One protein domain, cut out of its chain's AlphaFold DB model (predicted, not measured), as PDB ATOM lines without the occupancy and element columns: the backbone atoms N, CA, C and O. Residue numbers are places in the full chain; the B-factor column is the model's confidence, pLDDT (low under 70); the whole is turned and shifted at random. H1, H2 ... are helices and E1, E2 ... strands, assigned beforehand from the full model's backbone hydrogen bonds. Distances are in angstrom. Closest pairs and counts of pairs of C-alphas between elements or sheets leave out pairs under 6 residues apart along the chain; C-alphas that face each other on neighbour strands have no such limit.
ATOM      1  N   LEU A   3     131.329 109.998 133.982       98.38
ATOM      2  CA  LEU A   3     132.005 110.895 133.055       98.38
ATOM      3  C   LEU A   3     133.334 111.326 133.664       98.38
ATOM      4  O   LEU A   3     133.378 112.107 134.606       98.38
ATOM      5  N   PHE A   4     134.417 110.848 133.076       97.94
ATOM      6  CA  PHE A   4     135.777 111.233 133.414       97.94
ATOM      7  C   PHE A   4     136.140 112.546 132.706       97.94
ATOM      8  O   PHE A   4     136.642 112.530 131.582       97.94
ATOM      9  N   ASN A   5     135.860 113.683 133.345       97.75
ATOM     10  CA  ASN A   5     136.046 115.007 132.758       97.75
ATOM     11  C   ASN A   5     137.457 115.543 133.034       97.75
ATOM     12  O   ASN A   5     137.772 115.946 134.148       97.75
ATOM     13  N   ASN A   6     138.292 115.561 131.997       96.81
ATOM     14  CA  ASN A   6     139.625 116.174 131.980       96.81
ATOM     15  C   ASN A   6     139.734 117.345 130.990       96.81
ATOM     16  O   ASN A   6     140.836 117.826 130.714       96.81
ATOM     17  N   GLN A   7     138.602 117.767 130.417       96.69
ATOM     18  CA  GLN A   7     138.514 118.835 129.425       96.69
ATOM     19  C   GLN A   7     139.438 118.650 128.206       96.69
ATOM     20  O   GLN A   7     139.848 119.640 127.597       96.69
ATOM     21  N   ILE A   8     139.791 117.410 127.834       96.94
ATOM     22  CA  ILE A   8     140.638 117.144 126.666       96.94
ATOM     23  C   ILE A   8     140.530 115.697 126.158       96.94
ATOM     24  O   ILE A   8     140.391 114.745 126.922       96.94
ATOM     25  N   TYR A   9     140.689 115.472 124.855       96.31
ATOM     26  CA  TYR A   9     140.812 114.118 124.311       96.31
ATOM     27  C   TYR A   9     142.238 113.586 124.459       96.31
ATOM     28  O   TYR A   9     143.062 113.650 123.544       96.31
ATOM     29  N   GLY A  10     142.538 113.034 125.636       95.31
ATOM     30  CA  GLY A  10     143.874 112.526 125.958       95.31
ATOM     31  C   GLY A  10     144.331 111.367 125.060       95.31
ATOM     32  O   GLY A  10     145.454 111.383 124.552       95.31
ATOM     33  N   LEU A  11     143.459 110.384 124.802       96.31
ATOM     34  CA  LEU A  11     143.829 109.168 124.062       96.31
ATOM     35  C   LEU A  11     144.211 109.454 122.601       96.31
ATOM     36  O   LEU A  11     145.207 108.931 122.102       96.31
ATOM     37  N   THR A  12     143.475 110.344 121.932       95.25
ATOM     38  CA  THR A  12     143.735 110.764 120.545       95.25
ATOM     39  C   THR A  12     144.809 111.847 120.435       95.25
ATOM     40  O   THR A  12     145.023 112.392 119.355       95.25
ATOM     41  N   LYS A  13     145.574 112.075 121.513       94.25
ATOM     42  CA  LYS A  13     146.755 112.946 121.592       94.25
ATOM     43  C   LYS A  13     146.478 114.440 121.788       94.25
ATOM     44  O   LYS A  13     147.328 115.233 121.387       94.25
ATOM     45  N   GLY A  14     145.387 114.830 122.444       93.06
ATOM     46  CA  GLY A  14     145.221 116.185 122.984       93.06
ATOM     47  C   GLY A  14     144.451 117.155 122.085       93.06
ATOM     48  O   GLY A  14     144.853 118.308 121.938       93.06
ATOM     49  N   GLN A  15     143.380 116.696 121.438       95.88
ATOM     50  CA  GLN A  15     142.372 117.575 120.831       95.88
ATOM     51  C   GLN A  15     141.433 118.113 121.913       95.88
ATOM     52  O   GLN A  15     141.280 117.483 122.959       95.88
ATOM     53  N   TYR A  16     140.792 119.254 121.663       94.19
ATOM     54  CA  TYR A  16     139.776 119.770 122.578       94.19
ATOM     55  C   TYR A  16     138.565 118.817 122.654       94.19
ATOM     56  O   TYR A  16     138.299 118.042 121.735       94.19
ATOM     57  N   SER A  17     137.867 118.870 123.780       96.38
ATOM     58  CA  SER A  17     136.657 118.114 124.107       96.38
ATOM     59  C   SER A  17     135.452 119.062 124.215       96.38
ATOM     60  O   SER A  17     135.660 120.266 124.361       96.38
ATOM     61  N   PRO A  18     134.205 118.560 124.271       96.44
ATOM     62  CA  PRO A  18     133.020 119.401 124.465       96.44
ATOM     63  C   PRO A  18     133.004 120.166 125.796       96.44
ATOM     64  O   PRO A  18     132.218 121.085 125.970       96.44
ATOM     65  N   THR A  19     133.853 119.779 126.749       96.50
ATOM     66  CA  THR A  19     134.025 120.430 128.057       96.50
ATOM     67  C   THR A  19     135.261 121.332 128.123       96.50
ATOM     68  O   THR A  19     135.549 121.893 129.178       96.50
ATOM     69  N   SER A  20     136.027 121.444 127.031       96.12
ATOM     70  CA  SER A  20     137.181 122.343 126.955       96.12
ATOM     71  C   SER A  20     136.738 123.795 127.025       96.12
ATOM     72  O   SER A  20     135.747 124.178 126.409       96.12
ATOM     73  N   LEU A  21     137.493 124.609 127.758       94.44
ATOM     74  CA  LEU A  21     137.157 126.015 127.935       94.44
ATOM     75  C   LEU A  21     137.303 126.770 126.613       94.44
ATOM     76  O   LEU A  21     138.190 126.494 125.796       94.44
ATOM     77  N   ARG A  22     136.463 127.783 126.420       94.81
ATOM     78  CA  ARG A  22     136.621 128.708 125.304       94.81
ATOM     79  C   ARG A  22     137.995 129.380 125.383       94.81
ATOM     80  O   ARG A  22     138.448 129.793 126.445       94.81
ATOM     81  N   GLY A  23     138.688 129.455 124.252       94.75
ATOM     82  CA  GLY A  23     140.064 129.939 124.156       94.75
ATOM     83  C   GLY A  23     141.139 128.918 124.552       94.75
ATOM     84  O   GLY A  23     142.315 129.171 124.291       94.75
ATOM     85  N   GLN A  24     140.781 127.749 125.101       94.06
ATOM     86  CA  GLN A  24     141.750 126.702 125.437       94.06
ATOM     87  C   GLN A  24     142.453 126.212 124.169       94.06
ATOM     88  O   GLN A  24     141.813 125.729 123.230       94.06
ATOM     89  N   LYS A  25     143.780 126.346 124.133       94.62
ATOM     90  CA  LYS A  25     144.606 125.860 123.026       94.62
ATOM     91  C   LYS A  25     144.793 124.354 123.147       94.62
ATOM     92  O   LYS A  25     145.184 123.855 124.196       94.62
ATOM     93  N   ALA A  26     144.553 123.644 122.053       93.81
ATOM     94  CA  ALA A  26     144.783 122.209 121.939       93.81
ATOM     95  C   ALA A  26     145.371 121.890 120.558       93.81
ATOM     96  O   ALA A  26     145.519 122.777 119.717       93.81
ATOM     97  N   LYS A  27     145.706 120.625 120.277       92.88
ATOM     98  CA  LYS A  27     146.393 120.283 119.016       92.88
ATOM     99  C   LYS A  27     145.584 120.588 117.757       92.88
ATOM    100  O   LYS A  27     146.159 121.015 116.762       92.88
ATOM    101  N   SER A  28     144.273 120.354 117.788       92.62
ATOM    102  CA  SER A  28     143.367 120.675 116.677       92.62
ATOM    103  C   SER A  28     142.884 122.129 116.692       92.62
ATOM    104  O   SER A  28     142.351 122.600 115.695       92.62
ATOM    105  N   THR A  29     143.084 122.844 117.800       93.62
ATOM    106  CA  THR A  29     142.676 124.239 118.009       93.62
ATOM    107  C   THR A  29     143.870 125.063 118.512       93.62
ATOM    108  O   THR A  29     143.870 125.546 119.648       93.62
ATOM    109  N   PRO A  30     144.926 125.244 117.691       94.25
ATOM    110  CA  PRO A  30     146.163 125.909 118.121       94.25
ATOM    111  C   PRO A  30     145.957 127.386 118.496       94.25
ATOM    112  O   PRO A  30     146.735 127.956 119.263       94.25
ATOM    113  N   PHE A  31     144.889 128.000 117.986       95.88
ATOM    114  CA  PHE A  31     144.495 129.376 118.289       95.88
ATOM    115  C   PHE A  31     143.437 129.479 119.401       95.88
ATOM    116  O   PHE A  31     143.006 130.583 119.716       95.88
ATOM    117  N   GLY A  32     143.067 128.356 120.023       94.69
ATOM    118  CA  GLY A  32     142.044 128.280 121.064       94.69
ATOM    119  C   GLY A  32     140.710 127.728 120.557       94.69
ATOM    120  O   GLY A  32     140.367 127.888 119.385       94.69
ATOM    121  N   SER A  33     139.961 127.057 121.435       94.12
ATOM    122  CA  SER A  33     138.581 126.641 121.153       94.12
ATOM    123  C   SER A  33     137.670 127.858 120.969       94.12
ATOM    124  O   SER A  33     137.767 128.831 121.718       94.12
ATOM    125  N   LEU A  34     136.771 127.806 119.989       94.31
ATOM    126  CA  LEU A  34     135.760 128.848 119.773       94.31
ATOM    127  C   LEU A  34     134.439 128.534 120.477       94.31
ATOM    128  O   LEU A  34     133.645 129.445 120.704       94.31
ATOM    129  N   GLU A  35     134.218 127.259 120.789       92.44
ATOM    130  CA  GLU A  35     132.968 126.748 121.334       92.44
ATOM    131  C   GLU A  35     132.856 127.038 122.829       92.44
ATOM    132  O   GLU A  35     133.856 127.088 123.552       92.44
ATOM    133  N   GLU A  36     131.617 127.222 123.278       94.56
ATOM    134  CA  GLU A  36     131.302 127.312 124.696       94.56
ATOM    135  C   GLU A  36     131.233 125.891 125.282       94.56
ATOM    136  O   GLU A  36     130.588 125.025 124.679       94.56
ATOM    137  N   PRO A  37     131.879 125.619 126.429       95.25
ATOM    138  CA  PRO A  37     131.856 124.298 127.036       95.25
ATOM    139  C   PRO A  37     130.437 123.867 127.417       95.25
ATOM    140  O   PRO A  37     129.665 124.609 128.028       95.25
ATOM    141  N   ILE A  38     130.120 122.607 127.135       95.75
ATOM    142  CA  ILE A  38     128.906 121.964 127.631       95.75
ATOM    143  C   ILE A  38     129.032 121.777 129.144       95.75
ATOM    144  O   ILE A  38     130.027 121.241 129.628       95.75
ATOM    145  N   ASN A  39     127.987 122.150 129.886       97.12
ATOM    146  CA  ASN A  39     127.871 121.866 131.313       97.12
ATOM    147  C   ASN A  39     127.306 120.446 131.531       97.12
ATOM    148  O   ASN A  39     126.118 120.227 131.265       97.12
ATOM    149  N   PRO A  40     128.099 119.478 132.034       97.75
ATOM    150  CA  PRO A  40     127.650 118.089 132.113       97.75
ATOM    151  C   PRO A  40     126.507 117.864 133.107       97.75
ATOM    152  O   PRO A  40     125.651 117.013 132.870       97.75
ATOM    153  N   ILE A  41     126.456 118.644 134.191       98.19
ATOM    154  CA  ILE A  41     125.398 118.546 135.204       98.19
ATOM    155  C   ILE A  41     124.068 119.006 134.619       98.19
ATOM    156  O   ILE A  41     123.091 118.262 134.671       98.19
ATOM    157  N   LEU A  42     124.036 120.189 133.997       97.94
ATOM    158  CA  LEU A  42     122.819 120.689 133.352       97.94
ATOM    159  C   LEU A  42     122.374 119.784 132.200       97.94
ATOM    160  O   LEU A  42     121.179 119.537 132.050       97.94
ATOM    161  N   PHE A  43     123.322 119.237 131.434       97.56
ATOM    162  CA  PHE A  43     123.024 118.272 130.377       97.56
ATOM    163  C   PHE A  43     122.346 117.011 130.931       97.56
ATOM    164  O   PHE A  43     121.302 116.601 130.427       97.56
ATOM    165  N   ALA A  44     122.888 116.419 131.998       97.94
ATOM    166  CA  ALA A  44     122.313 115.227 132.621       97.94
ATOM    167  C   ALA A  44     120.924 115.492 133.230       97.94
ATOM    168  O   ALA A  44     120.021 114.665 133.083       97.94
ATOM    169  N   LEU A  45     120.734 116.653 133.869       97.62
ATOM    170  CA  LEU A  45     119.434 117.077 134.399       97.62
ATOM    171  C   LEU A  45     118.401 117.256 133.280       97.62
ATOM    172  O   LEU A  45     117.277 116.770 133.399       97.62
ATOM    173  N   ALA A  46     118.780 117.918 132.183       97.19
ATOM    174  CA  ALA A  46     117.912 118.124 131.024       97.19
ATOM    175  C   ALA A  46     117.561 116.804 130.317       97.19
ATOM    176  O   ALA A  46     116.432 116.632 129.866       97.19
ATOM    177  N   ALA A  47     118.492 115.847 130.284       96.50
ATOM    178  CA  ALA A  47     118.256 114.494 129.780       96.50
ATOM    179  C   ALA A  47     117.350 113.642 130.696       96.50
ATOM    180  O   ALA A  47     117.000 112.519 130.335       96.50
ATOM    181  N   GLY A  48     116.964 114.148 131.872       95.19
ATOM    182  CA  GLY A  48     116.046 113.473 132.788       95.19
ATOM    183  C   GLY A  48     116.691 112.401 133.667       95.19
ATOM    184  O   GLY A  48     115.972 111.543 134.185       95.19
ATOM    185  N   ALA A  49     118.016 112.434 133.856       96.94
ATOM    186  CA  ALA A  49     118.689 111.539 134.796       96.94
ATOM    187  C   ALA A  49     118.098 111.705 136.207       96.94
ATOM    188  O   ALA A  49     117.960 112.822 136.706       96.94
ATOM    189  N   SER A  50     117.744 110.592 136.854       97.50
ATOM    190  CA  SER A  50     117.122 110.606 138.182       97.50
ATOM    191  C   SER A  50     118.137 110.618 139.324       97.50
ATOM    192  O   SER A  50     117.747 110.774 140.476       97.50
ATOM    193  N   PHE A  51     119.429 110.495 139.017       98.69
ATOM    194  CA  PHE A  51     120.531 110.763 139.934       98.69
ATOM    195  C   PHE A  51     121.650 111.493 139.188       98.69
ATOM    196  O   PHE A  51     122.131 111.011 138.161       98.69
ATOM    197  N   VAL A  52     122.070 112.649 139.698       98.81
ATOM    198  CA  VAL A  52     123.124 113.490 139.111       98.81
ATOM    199  C   VAL A  52     124.071 113.935 140.214       98.81
ATOM    200  O   VAL A  52     123.633 114.535 141.194       98.81
ATOM    201  N   ALA A  53     125.364 113.666 140.054       98.81
ATOM    202  CA  ALA A  53     126.389 114.027 141.024       98.81
ATOM    203  C   ALA A  53     127.686 114.506 140.356       98.81
ATOM    204  O   ALA A  53     127.951 114.203 139.191       98.81
ATOM    205  N   ARG A  54     128.518 115.215 141.124       98.62
ATOM    206  CA  ARG A  54     129.885 115.602 140.749       98.62
ATOM    207  C   ARG A  54     130.859 115.247 141.864       98.62
ATOM    208  O   ARG A  54     130.539 115.407 143.038       98.62
ATOM    209  N   SER A  55     132.060 114.817 141.511       98.38
ATOM    210  CA  SER A  55     133.163 114.605 142.447       98.38
ATOM    211  C   SER A  55     134.501 114.965 141.802       98.38
ATOM    212  O   SER A  55     134.576 115.253 140.608       98.38
ATOM    213  N   ILE A  56     135.557 114.948 142.609       97.44
ATOM    214  CA  ILE A  56     136.944 115.177 142.204       97.44
ATOM    215  C   ILE A  56     137.709 113.852 142.317       97.44
ATOM    216  O   ILE A  56     137.463 113.076 143.242       97.44
ATOM    217  N   ASP A  57     138.619 113.585 141.381       95.75
ATOM    218  CA  ASP A  57     139.439 112.367 141.328       95.75
ATOM    219  C   ASP A  57     140.325 112.155 142.560       95.75
ATOM    220  O   ASP A  57     140.440 111.041 143.069       95.75
ATOM    221  N   ASN A  58     140.944 113.227 143.050       94.81
ATOM    222  CA  ASN A  58     141.905 113.184 144.146       94.81
ATOM    223  C   ASN A  58     141.260 113.230 145.546       94.81
ATOM    224  O   ASN A  58     141.971 113.164 146.553       94.81
ATOM    225  N   ASP A  59     139.926 113.292 145.623       95.88
ATOM    226  CA  ASP A  59     139.148 113.120 146.849       95.88
ATOM    227  C   ASP A  59     138.509 111.727 146.886       95.88
ATOM    228  O   ASP A  59     137.311 111.543 146.661       95.88
ATOM    229  N   ALA A  60     139.346 110.722 147.154       96.38
ATOM    230  CA  ALA A  60     138.953 109.316 147.101       96.38
ATOM    231  C   ALA A  60     137.794 108.966 148.052       96.38
ATOM    232  O   ALA A  60     136.947 108.147 147.699       96.38
ATOM    233  N   LEU A  61     137.738 109.584 149.238       97.56
ATOM    234  CA  LEU A  61     136.672 109.328 150.210       97.56
ATOM    235  C   LEU A  61     135.334 109.879 149.707       97.56
ATOM    236  O   LEU A  61     134.339 109.156 149.694       97.56
ATOM    237  N   HIS A  62     135.313 111.137 149.258       97.81
ATOM    238  CA  HIS A  62     134.104 111.732 148.695       97.81
ATOM    239  C   HIS A  62     133.641 110.970 147.448       97.81
ATOM    240  O   HIS A  62     132.473 110.591 147.358       97.81
ATOM    241  N   LEU A  63     134.554 110.682 146.513       98.44
ATOM    242  CA  LEU A  63     134.233 109.937 145.296       98.44
ATOM    243  C   LEU A  63     133.671 108.547 145.619       98.44
ATOM    244  O   LEU A  63     132.656 108.164 145.042       98.44
ATOM    245  N   GLY A  64     134.276 107.817 146.560       98.56
ATOM    246  CA  GLY A  64     133.786 106.512 147.005       98.56
ATOM    247  C   GLY A  64     132.340 106.565 147.500       98.56
ATOM    248  O   GLY A  64     131.505 105.789 147.034       98.56
ATOM    249  N   ASN A  65     132.018 107.541 148.355       98.50
ATOM    250  CA  ASN A  65     130.663 107.734 148.880       98.50
ATOM    251  C   ASN A  65     129.649 108.068 147.770       98.50
ATOM    252  O   ASN A  65     128.532 107.549 147.764       98.50
ATOM    253  N   ILE A  66     130.032 108.910 146.801       98.69
ATOM    254  CA  ILE A  66     129.168 109.261 145.663       98.69
ATOM    255  C   ILE A  66     128.911 108.054 144.763       98.69
ATOM    256  O   ILE A  66     127.773 107.836 144.347       98.69
ATOM    257  N   LEU A  67     129.940 107.255 144.476       98.69
ATOM    258  CA  LEU A  67     129.792 106.044 143.671       98.69
ATOM    259  C   LEU A  67     128.912 105.006 144.374       98.69
ATOM    260  O   LEU A  67     128.051 104.410 143.731       98.69
ATOM    261  N   GLU A  68     129.067 104.829 145.687       98.62
ATOM    262  CA  GLU A  68     128.203 103.946 146.471       98.62
ATOM    263  C   GLU A  68     126.732 104.393 146.404       98.62
ATOM    264  O   GLU A  68     125.847 103.577 146.133       98.62
ATOM    265  N   ALA A  69     126.463 105.689 146.587       98.38
ATOM    266  CA  ALA A  69     125.117 106.243 146.463       98.38
ATOM    267  C   ALA A  69     124.547 106.068 145.043       98.38
ATOM    268  O   ALA A  69     123.388 105.680 144.892       98.38
ATOM    269  N   ALA A  70     125.366 106.292 144.010       98.31
ATOM    270  CA  ALA A  70     124.978 106.142 142.609       98.31
ATOM    271  C   ALA A  70     124.624 104.693 142.240       98.31
ATOM    272  O   ALA A  70     123.716 104.485 141.437       98.31
ATOM    273  N   ILE A  71     125.327 103.706 142.813       98.00
ATOM    274  CA  ILE A  71     125.064 102.269 142.617       98.00
ATOM    275  C   ILE A  71     123.775 101.844 143.327       98.00
ATOM    276  O   ILE A  71     123.010 101.047 142.790       98.00
ATOM    277  N   LYS A  72     123.523 102.368 144.533       97.75
ATOM    278  CA  LYS A  72     122.305 102.063 145.305       97.75
ATOM    279  C   LYS A  72     121.046 102.711 144.726       97.75
ATOM    280  O   LYS A  72     119.937 102.327 145.098       97.75
ATOM    281  N   HIS A  73     121.197 103.713 143.865       98.00
ATOM    282  CA  HIS A  73     120.078 104.420 143.259       98.00
ATOM    283  C   HIS A  73     119.338 103.549 142.236       98.00
ATOM    284  O   HIS A  73     119.947 102.960 141.345       98.00
ATOM    285  N   LYS A  74     118.005 103.503 142.331       96.56
ATOM    286  CA  LYS A  74     117.151 102.833 141.343       96.56
ATOM    287  C   LYS A  74     116.801 103.800 140.217       96.56
ATOM    288  O   LYS A  74     115.858 104.581 140.320       96.56
ATOM    289  N   GLY A  75     117.584 103.756 139.147       95.62
ATOM    290  CA  GLY A  75     117.380 104.566 137.953       95.62
ATOM    291  C   GLY A  75     118.696 104.948 137.290       95.62
ATOM    292  O   GLY A  75     119.761 104.423 137.616       95.62
ATOM    293  N   THR A  76     118.632 105.881 136.346       95.69
ATOM    294  CA  THR A  76     119.823 106.341 135.628       95.69
ATOM    295  C   THR A  76     120.642 107.295 136.494       95.69
ATOM    296  O   THR A  76     120.247 108.443 136.705       95.69
ATOM    297  N   SER A  77     121.813 106.827 136.931       98.06
ATOM    298  CA  SER A  77     122.806 107.628 137.653       98.06
ATOM    299  C   SER A  77     123.861 108.218 136.719       98.06
ATOM    300  O   SER A  77     124.484 107.493 135.937       98.06
ATOM    301  N   PHE A  78     124.118 109.517 136.839       98.75
ATOM    302  CA  PHE A  78     125.210 110.238 136.190       98.75
ATOM    303  C   PHE A  78     126.157 110.828 137.237       98.75
ATOM    304  O   PHE A  78     125.717 111.526 138.147       98.75
ATOM    305  N   VAL A  79     127.456 110.564 137.095       98.81
ATOM    306  CA  VAL A  79     128.495 111.125 137.966       98.81
ATOM    307  C   VAL A  79     129.576 111.765 137.108       98.81
ATOM    308  O   VAL A  79     130.262 111.066 136.362       98.81
ATOM    309  N   GLU A  80     129.741 113.079 137.222       98.75
ATOM    310  CA  GLU A  80     130.895 113.791 136.678       98.75
ATOM    311  C   GLU A  80     132.077 113.674 137.646       98.75
ATOM    312  O   GLU A  80     131.969 114.009 138.823       98.75
ATOM    313  N   ILE A  81     133.217 113.206 137.151       98.56
ATOM    314  CA  ILE A  81     134.466 113.092 137.898       98.56
ATOM    315  C   ILE A  81     135.447 114.076 137.271       98.56
ATOM    316  O   ILE A  81     135.963 113.829 136.179       98.56
ATOM    317  N   MET A  82     135.674 115.197 137.950       97.81
ATOM    318  CA  MET A  82     136.667 116.191 137.556       97.81
ATOM    319  C   MET A  82     138.060 115.641 137.851       97.81
ATOM    320  O   MET A  82     138.361 115.283 138.990       97.81
ATOM    321  N   GLN A  83     138.895 115.557 136.823       96.06
ATOM    322  CA  GLN A  83     140.251 115.020 136.906       96.06
ATOM    323  C   GLN A  83     141.190 115.782 135.971       96.06
ATOM    324  O   GLN A  83     140.735 116.461 135.051       96.06
ATOM    325  N   THR A  84     142.501 115.624 136.136       94.00
ATOM    326  CA  THR A  84     143.477 116.182 135.187       94.00
ATOM    327  C   THR A  84     143.934 115.170 134.151       94.00
ATOM    328  O   THR A  84     143.830 113.955 134.325       94.00
ATOM    329  N   CYS A  85     144.480 115.672 133.044       94.25
ATOM    330  CA  CYS A  85     145.258 114.867 132.113       94.25
ATOM    331  C   CYS A  85     146.704 115.360 132.132       94.25
ATOM    332  O   CYS A  85     147.043 116.268 131.383       94.25
ATOM    333  N   VAL A  86     147.564 114.715 132.923       93.62
ATOM    334  CA  VAL A  86     148.967 115.131 133.155       93.62
ATOM    335  C   VAL A  86     149.750 115.418 131.864       93.62
ATOM    336  O   VAL A  86     150.619 116.277 131.819       93.62
ATOM    337  N   VAL A  87     149.438 114.707 130.777       93.94
ATOM    338  CA  VAL A  87     150.169 114.833 129.507       93.94
ATOM    339  C   VAL A  87     149.709 116.027 128.661       93.94
ATOM    340  O   VAL A  87     150.513 116.578 127.913       93.94
ATOM    341  N   PHE A  88     148.425 116.396 128.711       94.88
ATOM    342  CA  PHE A  88     147.844 117.345 127.746       94.88
ATOM    343  C   PHE A  88     147.034 118.490 128.367       94.88
ATOM    344  O   PHE A  88     146.803 119.481 127.682       94.88
ATOM    345  N   ASN A  89     146.583 118.361 129.614       94.44
ATOM    346  CA  ASN A  89     145.804 119.364 130.340       94.44
ATOM    347  C   ASN A  89     145.995 119.168 131.855       94.44
ATOM    348  O   ASN A  89     145.102 118.671 132.548       94.44
ATOM    349  N   ASP A  90     147.208 119.449 132.335       92.06
ATOM    350  CA  ASP A  90     147.605 119.179 133.723       92.06
ATOM    351  C   ASP A  90     146.945 120.143 134.719       92.06
ATOM    352  O   ASP A  90     146.637 119.745 135.828       92.06
ATOM    353  N   GLU A  91     146.628 121.366 134.286       91.81
ATOM    354  CA  GLU A  91     146.046 122.420 135.135       91.81
ATOM    355  C   GLU A  91     144.510 122.324 135.275       91.81
ATOM    356  O   GLU A  91     143.855 123.165 135.903       91.81
ATOM    357  N   ALA A  92     143.891 121.318 134.647       92.81
ATOM    358  CA  ALA A  92     142.440 121.167 134.632       92.81
ATOM    359  C   ALA A  92     141.888 121.025 136.059       92.81
ATOM    360  O   ALA A  92     142.250 120.118 136.801       92.81
ATOM    361  N   PHE A  93     140.949 121.884 136.448       95.06
ATOM    362  CA  PHE A  93     140.334 121.822 137.780       95.06
ATOM    363  C   PHE A  93     141.308 122.013 138.964       95.06
ATOM    364  O   PHE A  93     140.953 121.689 140.097       95.06
ATOM    365  N   ASP A  94     142.496 122.596 138.768       93.88
ATOM    366  CA  ASP A  94     143.451 122.831 139.867       93.88
ATOM    367  C   ASP A  94     142.862 123.648 141.022       93.88
ATOM    368  O   ASP A  94     143.134 123.377 142.190       93.88
ATOM    369  N   HIS A  95     141.976 124.595 140.708       92.44
ATOM    370  CA  HIS A  95     141.277 125.421 141.693       92.44
ATOM    371  C   HIS A  95     140.445 124.607 142.703       92.44
ATOM    372  O   HIS A  95     140.254 125.082 143.820       92.44
ATOM    373  N   VAL A  96     139.993 123.394 142.360       93.62
ATOM    374  CA  VAL A  96     139.271 122.491 143.283       93.62
ATOM    375  C   VAL A  96     140.101 121.299 143.751       93.62
ATOM    376  O   VAL A  96     139.809 120.722 144.798       93.62
ATOM    377  N   ARG A  97     141.127 120.918 142.984       92.94
ATOM    378  CA  ARG A  97     142.018 119.793 143.300       92.94
ATOM    379  C   ARG A  97     143.082 120.170 144.328       92.94
ATOM    380  O   ARG A  97     143.507 119.303 145.094       92.94
ATOM    381  N   ASP A  98     143.503 121.431 144.368       91.38
ATOM    382  CA  ASP A  98     144.448 121.945 145.359       91.38
ATOM    383  C   ASP A  98     143.813 121.965 146.759       91.38
ATOM    384  O   ASP A  98     142.883 122.724 147.046       91.38
ATOM    385  N   LYS A  99     144.353 121.140 147.663       85.44
ATOM    386  CA  LYS A  99     143.868 121.015 149.045       85.44
ATOM    387  C   LYS A  99     143.897 122.340 149.806       85.44
ATOM    388  O   LYS A  99     143.048 122.530 150.669       85.44
ATOM    389  N   SER A 100     144.836 123.235 149.495       87.44
ATOM    390  CA  SER A 100     144.969 124.523 150.188       87.44
ATOM    391  C   SER A 100     143.841 125.503 149.855       87.44
ATOM    392  O   SER A 100     143.529 126.370 150.663       87.44
ATOM    393  N   LYS A 101     143.196 125.336 148.694       89.06
ATOM    394  CA  LYS A 101     142.134 126.224 148.190       89.06
ATOM    395  C   LYS A 101     140.746 125.602 148.266       89.06
ATOM    396  O   LYS A 101     139.751 126.252 147.961       89.06
ATOM    397  N   LYS A 102     140.670 124.329 148.658       87.88
ATOM    398  CA  LYS A 102     139.438 123.545 148.626       87.88
ATOM    399  C   LYS A 102     138.328 124.164 149.472       87.88
ATOM    400  O   LYS A 102     137.188 124.176 149.032       87.88
ATOM    401  N   GLU A 103     138.644 124.696 150.651       89.56
ATOM    402  CA  GLU A 103     137.628 125.323 151.504       89.56
ATOM    403  C   GLU A 103     136.978 126.537 150.833       89.56
ATOM    404  O   GLU A 103     135.767 126.701 150.932       89.56
ATOM    405  N   GLU A 104     137.756 127.352 150.122       93.00
ATOM    406  CA  GLU A 104     137.273 128.554 149.434       93.00
ATOM    407  C   GLU A 104     136.553 128.224 148.120       93.00
ATOM    408  O   GLU A 104     135.528 128.822 147.799       93.00
ATOM    409  N   ASN A 105     137.068 127.249 147.368       95.69
ATOM    410  CA  ASN A 105     136.643 126.995 145.993       95.69
ATOM    411  C   ASN A 105     135.646 125.847 145.838       95.69
ATOM    412  O   ASN A 105     135.127 125.668 144.738       95.69
ATOM    413  N   VAL A 106     135.390 125.048 146.876       97.12
ATOM    414  CA  VAL A 106     134.495 123.887 146.800       97.12
ATOM    415  C   VAL A 106     133.307 124.051 147.735       97.12
ATOM    416  O   VAL A 106     133.452 124.279 148.934       97.12
ATOM    417  N   LEU A 107     132.114 123.843 147.183       98.06
ATOM    418  CA  LEU A 107     130.868 123.751 147.931       98.06
ATOM    419  C   LEU A 107     130.462 122.277 148.044       98.06
ATOM    420  O   LEU A 107     130.134 121.641 147.046       98.06
ATOM    421  N   ASN A 108     130.478 121.726 149.257       97.75
ATOM    422  CA  ASN A 108     130.051 120.345 149.487       97.75
ATOM    423  C   ASN A 108     128.528 120.292 149.635       97.75
ATOM    424  O   ASN A 108     127.972 120.845 150.581       97.75
ATOM    425  N   LEU A 109     127.862 119.604 148.716       98.50
ATOM    426  CA  LEU A 109     126.423 119.388 148.739       98.50
ATOM    427  C   LEU A 109     126.098 118.242 149.698       98.50
ATOM    428  O   LEU A 109     126.395 117.077 149.426       98.50
ATOM    429  N   ARG A 110     125.503 118.590 150.839       97.88
ATOM    430  CA  ARG A 110     125.062 117.647 151.868       97.88
ATOM    431  C   ARG A 110     123.569 117.800 152.083       97.88
ATOM    432  O   ARG A 110     123.076 118.912 152.243       97.88
ATOM    433  N   GLU A 111     122.851 116.687 152.027       98.00
ATOM    434  CA  GLU A 111     121.389 116.682 152.069       98.00
ATOM    435  C   GLU A 111     120.865 117.340 153.350       98.00
ATOM    436  O   GLU A 111     121.306 116.997 154.446       98.00
ATOM    437  N   ASN A 112     119.903 118.255 153.210       98.06
ATOM    438  CA  ASN A 112     119.286 119.013 154.302       98.06
ATOM    439  C   ASN A 112     120.247 119.901 155.118       98.06
ATOM    440  O   ASN A 112     119.860 120.412 156.169       98.06
ATOM    441  N   SER A 148     118.235 117.553 147.314       98.00
ATOM    442  CA  SER A 148     118.508 116.892 146.028       98.00
ATOM    443  C   SER A 148     117.233 116.440 145.304       98.00
ATOM    444  O   SER A 148     117.240 116.219 144.089       98.00
ATOM    445  N   ASP A 149     116.098 116.372 145.995       97.31
ATOM    446  CA  ASP A 149     114.800 116.077 145.383       97.31
ATOM    447  C   ASP A 149     114.236 117.268 144.574       97.31
ATOM    448  O   ASP A 149     113.370 117.087 143.711       97.31
ATOM    449  N   LYS A 150     114.762 118.488 144.776       96.75
ATOM    450  CA  LYS A 150     114.334 119.704 144.066       96.75
ATOM    451  C   LYS A 150     115.178 119.951 142.820       96.75
ATOM    452  O   LYS A 150     116.229 120.591 142.863       96.75
ATOM    453  N   GLN A 151     114.659 119.552 141.659       95.12
ATOM    454  CA  GLN A 151     115.352 119.744 140.378       95.12
ATOM    455  C   GLN A 151     115.698 121.217 140.073       95.12
ATOM    456  O   GLN A 151     116.743 121.484 139.489       95.12
ATOM    457  N   PHE A 152     114.881 122.187 140.505       94.88
ATOM    458  CA  PHE A 152     115.200 123.614 140.346       94.88
ATOM    459  C   PHE A 152     116.509 124.003 141.050       94.88
ATOM    460  O   PHE A 152     117.363 124.652 140.448       94.88
ATOM    461  N   LYS A 153     116.702 123.553 142.298       96.38
ATOM    462  CA  LYS A 153     117.938 123.802 143.053       96.38
ATOM    463  C   LYS A 153     119.128 123.106 142.405       96.38
ATOM    464  O   LYS A 153     120.195 123.705 142.314       96.38
ATOM    465  N   ALA A 154     118.936 121.888 141.900       97.81
ATOM    466  CA  ALA A 154     119.966 121.173 141.153       97.81
ATOM    467  C   ALA A 154     120.438 121.969 139.925       97.81
ATOM    468  O   ALA A 154     121.642 122.104 139.711       97.81
ATOM    469  N   SER A 155     119.509 122.543 139.153       97.00
ATOM    470  CA  SER A 155     119.830 123.391 137.997       97.00
ATOM    471  C   SER A 155     120.539 124.683 138.404       97.00
ATOM    472  O   SER A 155     121.540 125.049 137.795       97.00
ATOM    473  N   LEU A 156     120.068 125.349 139.462       96.81
ATOM    474  CA  LEU A 156     120.694 126.559 139.992       96.81
ATOM    475  C   LEU A 156     122.149 126.290 140.411       96.81
ATOM    476  O   LEU A 156     123.060 126.964 139.941       96.81
ATOM    477  N   LEU A 157     122.377 125.248 141.214       97.88
ATOM    478  CA  LEU A 157     123.714 124.827 141.639       97.88
ATOM    479  C   LEU A 157     124.580 124.393 140.451       97.88
ATOM    480  O   LEU A 157     125.757 124.731 140.387       97.88
ATOM    481  N   GLY A 158     123.999 123.669 139.492       97.06
ATOM    482  CA  GLY A 158     124.678 123.234 138.274       97.06
ATOM    483  C   GLY A 158     125.142 124.394 137.394       97.06
ATOM    484  O   GLY A 158     126.167 124.266 136.734       97.06
ATOM    485  N   SER A 159     124.425 125.522 137.402       95.25
ATOM    486  CA  SER A 159     124.763 126.729 136.633       95.25
ATOM    487  C   SER A 159     125.857 127.605 137.248       95.25
ATOM    488  O   SER A 159     126.301 128.546 136.596       95.25
ATOM    489  N   MET A 160     126.308 127.316 138.472       96.31
ATOM    490  CA  MET A 160     127.371 128.090 139.111       96.31
ATOM    491  C   MET A 160     128.710 127.858 138.406       96.31
ATOM    492  O   MET A 160     129.129 126.717 138.195       96.31
ATOM    493  N   LEU A 161     129.376 128.956 138.047       90.25
ATOM    494  CA  LEU A 161     130.643 128.952 137.326       90.25
ATOM    495  C   LEU A 161     131.741 129.593 138.178       90.25
ATOM    496  O   LEU A 161     131.571 130.672 138.744       90.25
ATOM    497  N   TRP A 162     132.892 128.932 138.228       91.06
ATOM    498  CA  TRP A 162     134.120 129.524 138.749       91.06
ATOM    499  C   TRP A 162     134.635 130.600 137.766       91.06
ATOM    500  O   TRP A 162     134.511 130.399 136.554       91.06
ATOM    501  N   PRO A 163     135.235 131.717 138.227       93.12
ATOM    502  CA  PRO A 163     135.579 132.053 139.615       93.12
ATOM    503  C   PRO A 163     134.489 132.782 140.407       93.12
ATOM    504  O   PRO A 163     134.716 133.105 141.569       93.12
ATOM    505  N   GLU A 164     133.331 133.069 139.810       94.94
ATOM    506  CA  GLU A 164     132.270 133.839 140.475       94.94
ATOM    507  C   GLU A 164     131.667 133.086 141.671       94.94
ATOM    508  O   GLU A 164     131.338 133.696 142.688       94.94
ATOM    509  N   PHE A 165     131.583 131.757 141.574       97.25
ATOM    510  CA  PHE A 165     131.042 130.879 142.609       97.25
ATOM    511  C   PHE A 165     132.000 129.726 142.946       97.25
ATOM    512  O   PHE A 165     132.786 129.303 142.087       97.25
ATOM    513  N   PRO A 166     131.914 129.159 144.167       97.38
ATOM    514  CA  PRO A 166     132.568 127.892 144.466       97.38
ATOM    515  C   PRO A 166     131.980 126.778 143.594       97.38
ATOM    516  O   PRO A 166     130.792 126.765 143.270       97.38
ATOM    517  N   MET A 167     132.813 125.806 143.246       97.44
ATOM    518  CA  MET A 167     132.423 124.643 142.467       97.44
ATOM    519  C   MET A 167     131.667 123.642 143.350       97.44
ATOM    520  O   MET A 167     132.249 123.120 144.308       97.44
ATOM    521  N   PRO A 168     130.401 123.312 143.049       98.12
ATOM    522  CA  PRO A 168     129.670 122.359 143.868       98.12
ATOM    523  C   PRO A 168     130.091 120.930 143.562       98.12
ATOM    524  O   PRO A 168     130.218 120.552 142.396       98.12
ATOM    525  N   ILE A 169     130.265 120.131 144.608       98.38
ATOM    526  CA  ILE A 169     130.492 118.687 144.529       98.38
ATOM    527  C   ILE A 169     129.512 117.973 145.451       98.38
ATOM    528  O   ILE A 169     129.093 118.520 146.464       98.38
ATOM    529  N   GLY A 170     129.147 116.746 145.105       98.56
ATOM    530  CA  GLY A 170     128.142 115.964 145.811       98.56
ATOM    531  C   GLY A 170     126.985 115.584 144.897       98.56
ATOM    532  O   GLY A 170     127.108 115.615 143.668       98.56
ATOM    533  N   ILE A 171     125.862 115.194 145.493       98.81
ATOM    534  CA  ILE A 171     124.646 114.826 144.765       98.81
ATOM    535  C   ILE A 171     123.866 116.110 144.483       98.81
ATOM    536  O   ILE A 171     123.459 116.796 145.403       98.81
ATOM    537  N   PHE A 172     123.656 116.451 143.216       98.75
ATOM    538  CA  PHE A 172     122.852 117.615 142.827       98.75
ATOM    539  C   PHE A 172     121.375 117.270 142.806       98.75
ATOM    540  O   PHE A 172     120.544 118.062 143.238       98.75
ATOM    541  N   HIS A 173     121.060 116.099 142.251       98.56
ATOM    542  CA  HIS A 173     119.694 115.652 142.073       98.56
ATOM    543  C   HIS A 173     119.558 114.170 142.374       98.56
ATOM    544  O   HIS A 173     120.384 113.370 141.931       98.56
ATOM    545  N   ARG A 174     118.479 113.814 143.066       97.94
ATOM    546  CA  ARG A 174     118.025 112.445 143.262       97.94
ATOM    547  C   ARG A 174     116.500 112.418 143.281       97.94
ATOM    548  O   ARG A 174     115.879 113.105 144.081       97.94
ATOM    549  N   SER A 175     115.886 111.615 142.421       96.62
ATOM    550  CA  SER A 175     114.436 111.397 142.411       96.62
ATOM    551  C   SER A 175     114.091 109.933 142.178       96.62
ATOM    552  O   SER A 175     114.778 109.223 141.446       96.62
TER     553      SER A 175
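What this domain is: This is residues 3 to 112 and 148 to 175 of the 212 residues of the protein "2-oxoglutarate oxidoreductase subunit KorB" of bacterium ADurb.BinA186 (UniProt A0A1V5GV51). A mixed five-stranded sheet makes the middle layer of a three-layer body, with H2 over one face and H1 and H5 side by side over the other. H3 and H4 sit near one end of the strands, and the long loop of residues 6 to 39 reaches out to Pro 30, one end of the longest distance. The printed part has 138 residues with five named helices and five named strands, E1 H1 E2 H2 E3 H3 H4 E4 H5 E5, and the sheet's order is E1 E3 E2 E5 E4. The class is mixed, helices and strands, with 63 residues, under half, in named elements. The whole is compact, with a radius of gyration of the C-alphas of 15.0 A and spans of 44 by 34 by 28 A.

Where its parts are: Begin in the sheet at C-alpha 51, (120.531, 110.763, 139.934), where E2 starts; it runs 17.1 A to residue 56. E3, residues 77 to 82, covers 16.3 A, and E1 is residues 3 to 5. E5, residues 167 to 174, covers 18.9 A, bends by 63 degrees at residue 170 and ends at C-alpha 174, (118.025, 112.445, 143.262). E4 is residues 106 to 109. Find H2 from C-alpha 60, (138.953, 109.316, 147.101), running 18.2 A to residue 72. H1 is residues 40 to 46, H5 residues 151 to 158, H3 residues 94 to 97 and H4 residues 102 to 105.

How they stand to each other: E3 is parallel to E2, with N 55 and O 80 2.8 A apart, and to E1, with N 5 and O 81 2.8 A apart. E5 is antiparallel to E2, with N 170 and O 54 2.8 A apart, and parallel to E4, with N 109 and O 169 2.8 A apart. Its pairing is staggered: residues 167 to 170 pair with E4, 170 to 174 with E2. E2, H2, E3 is a strand-helix-strand unit, two parallel neighbours joined through a helix; E1, H1, E2 is a split one, with E3 between its strands. Both crossovers are right-handed. H2 runs along the strands at a height over the sheet of 8.6 A; C-alphas 55 and 63 are its closest to E2, 5.6 A. On the opposite face, H1 and H5 touch, closest at C-alphas 41 and 158, 5.6 A, at a shallow tilt of 19 degrees, opposite ways. H3 is on the sheet but over none of its strands, H4 only grazes it with residues 102 to 105, and these two helices touch only at the corner, C-alphas 96 and 102 being closest at 5.4 A. In H1, H2 and H5 every O i to N i+4 pair is within hydrogen-bond range; H3 and H4 are too short for one.

The domain as a whole: The two C-alphas farthest apart, those of Pro 30 and Asn 112, are 45.6 A apart. Residues 113 to 147 are not printed, and C-alphas 112 and 148 are 8.6 A apart across the cut. The links E1 to H1 and E3 to H3 are long. The mean pLDDT of the printed part is 95.9, and no printed residue is under 70.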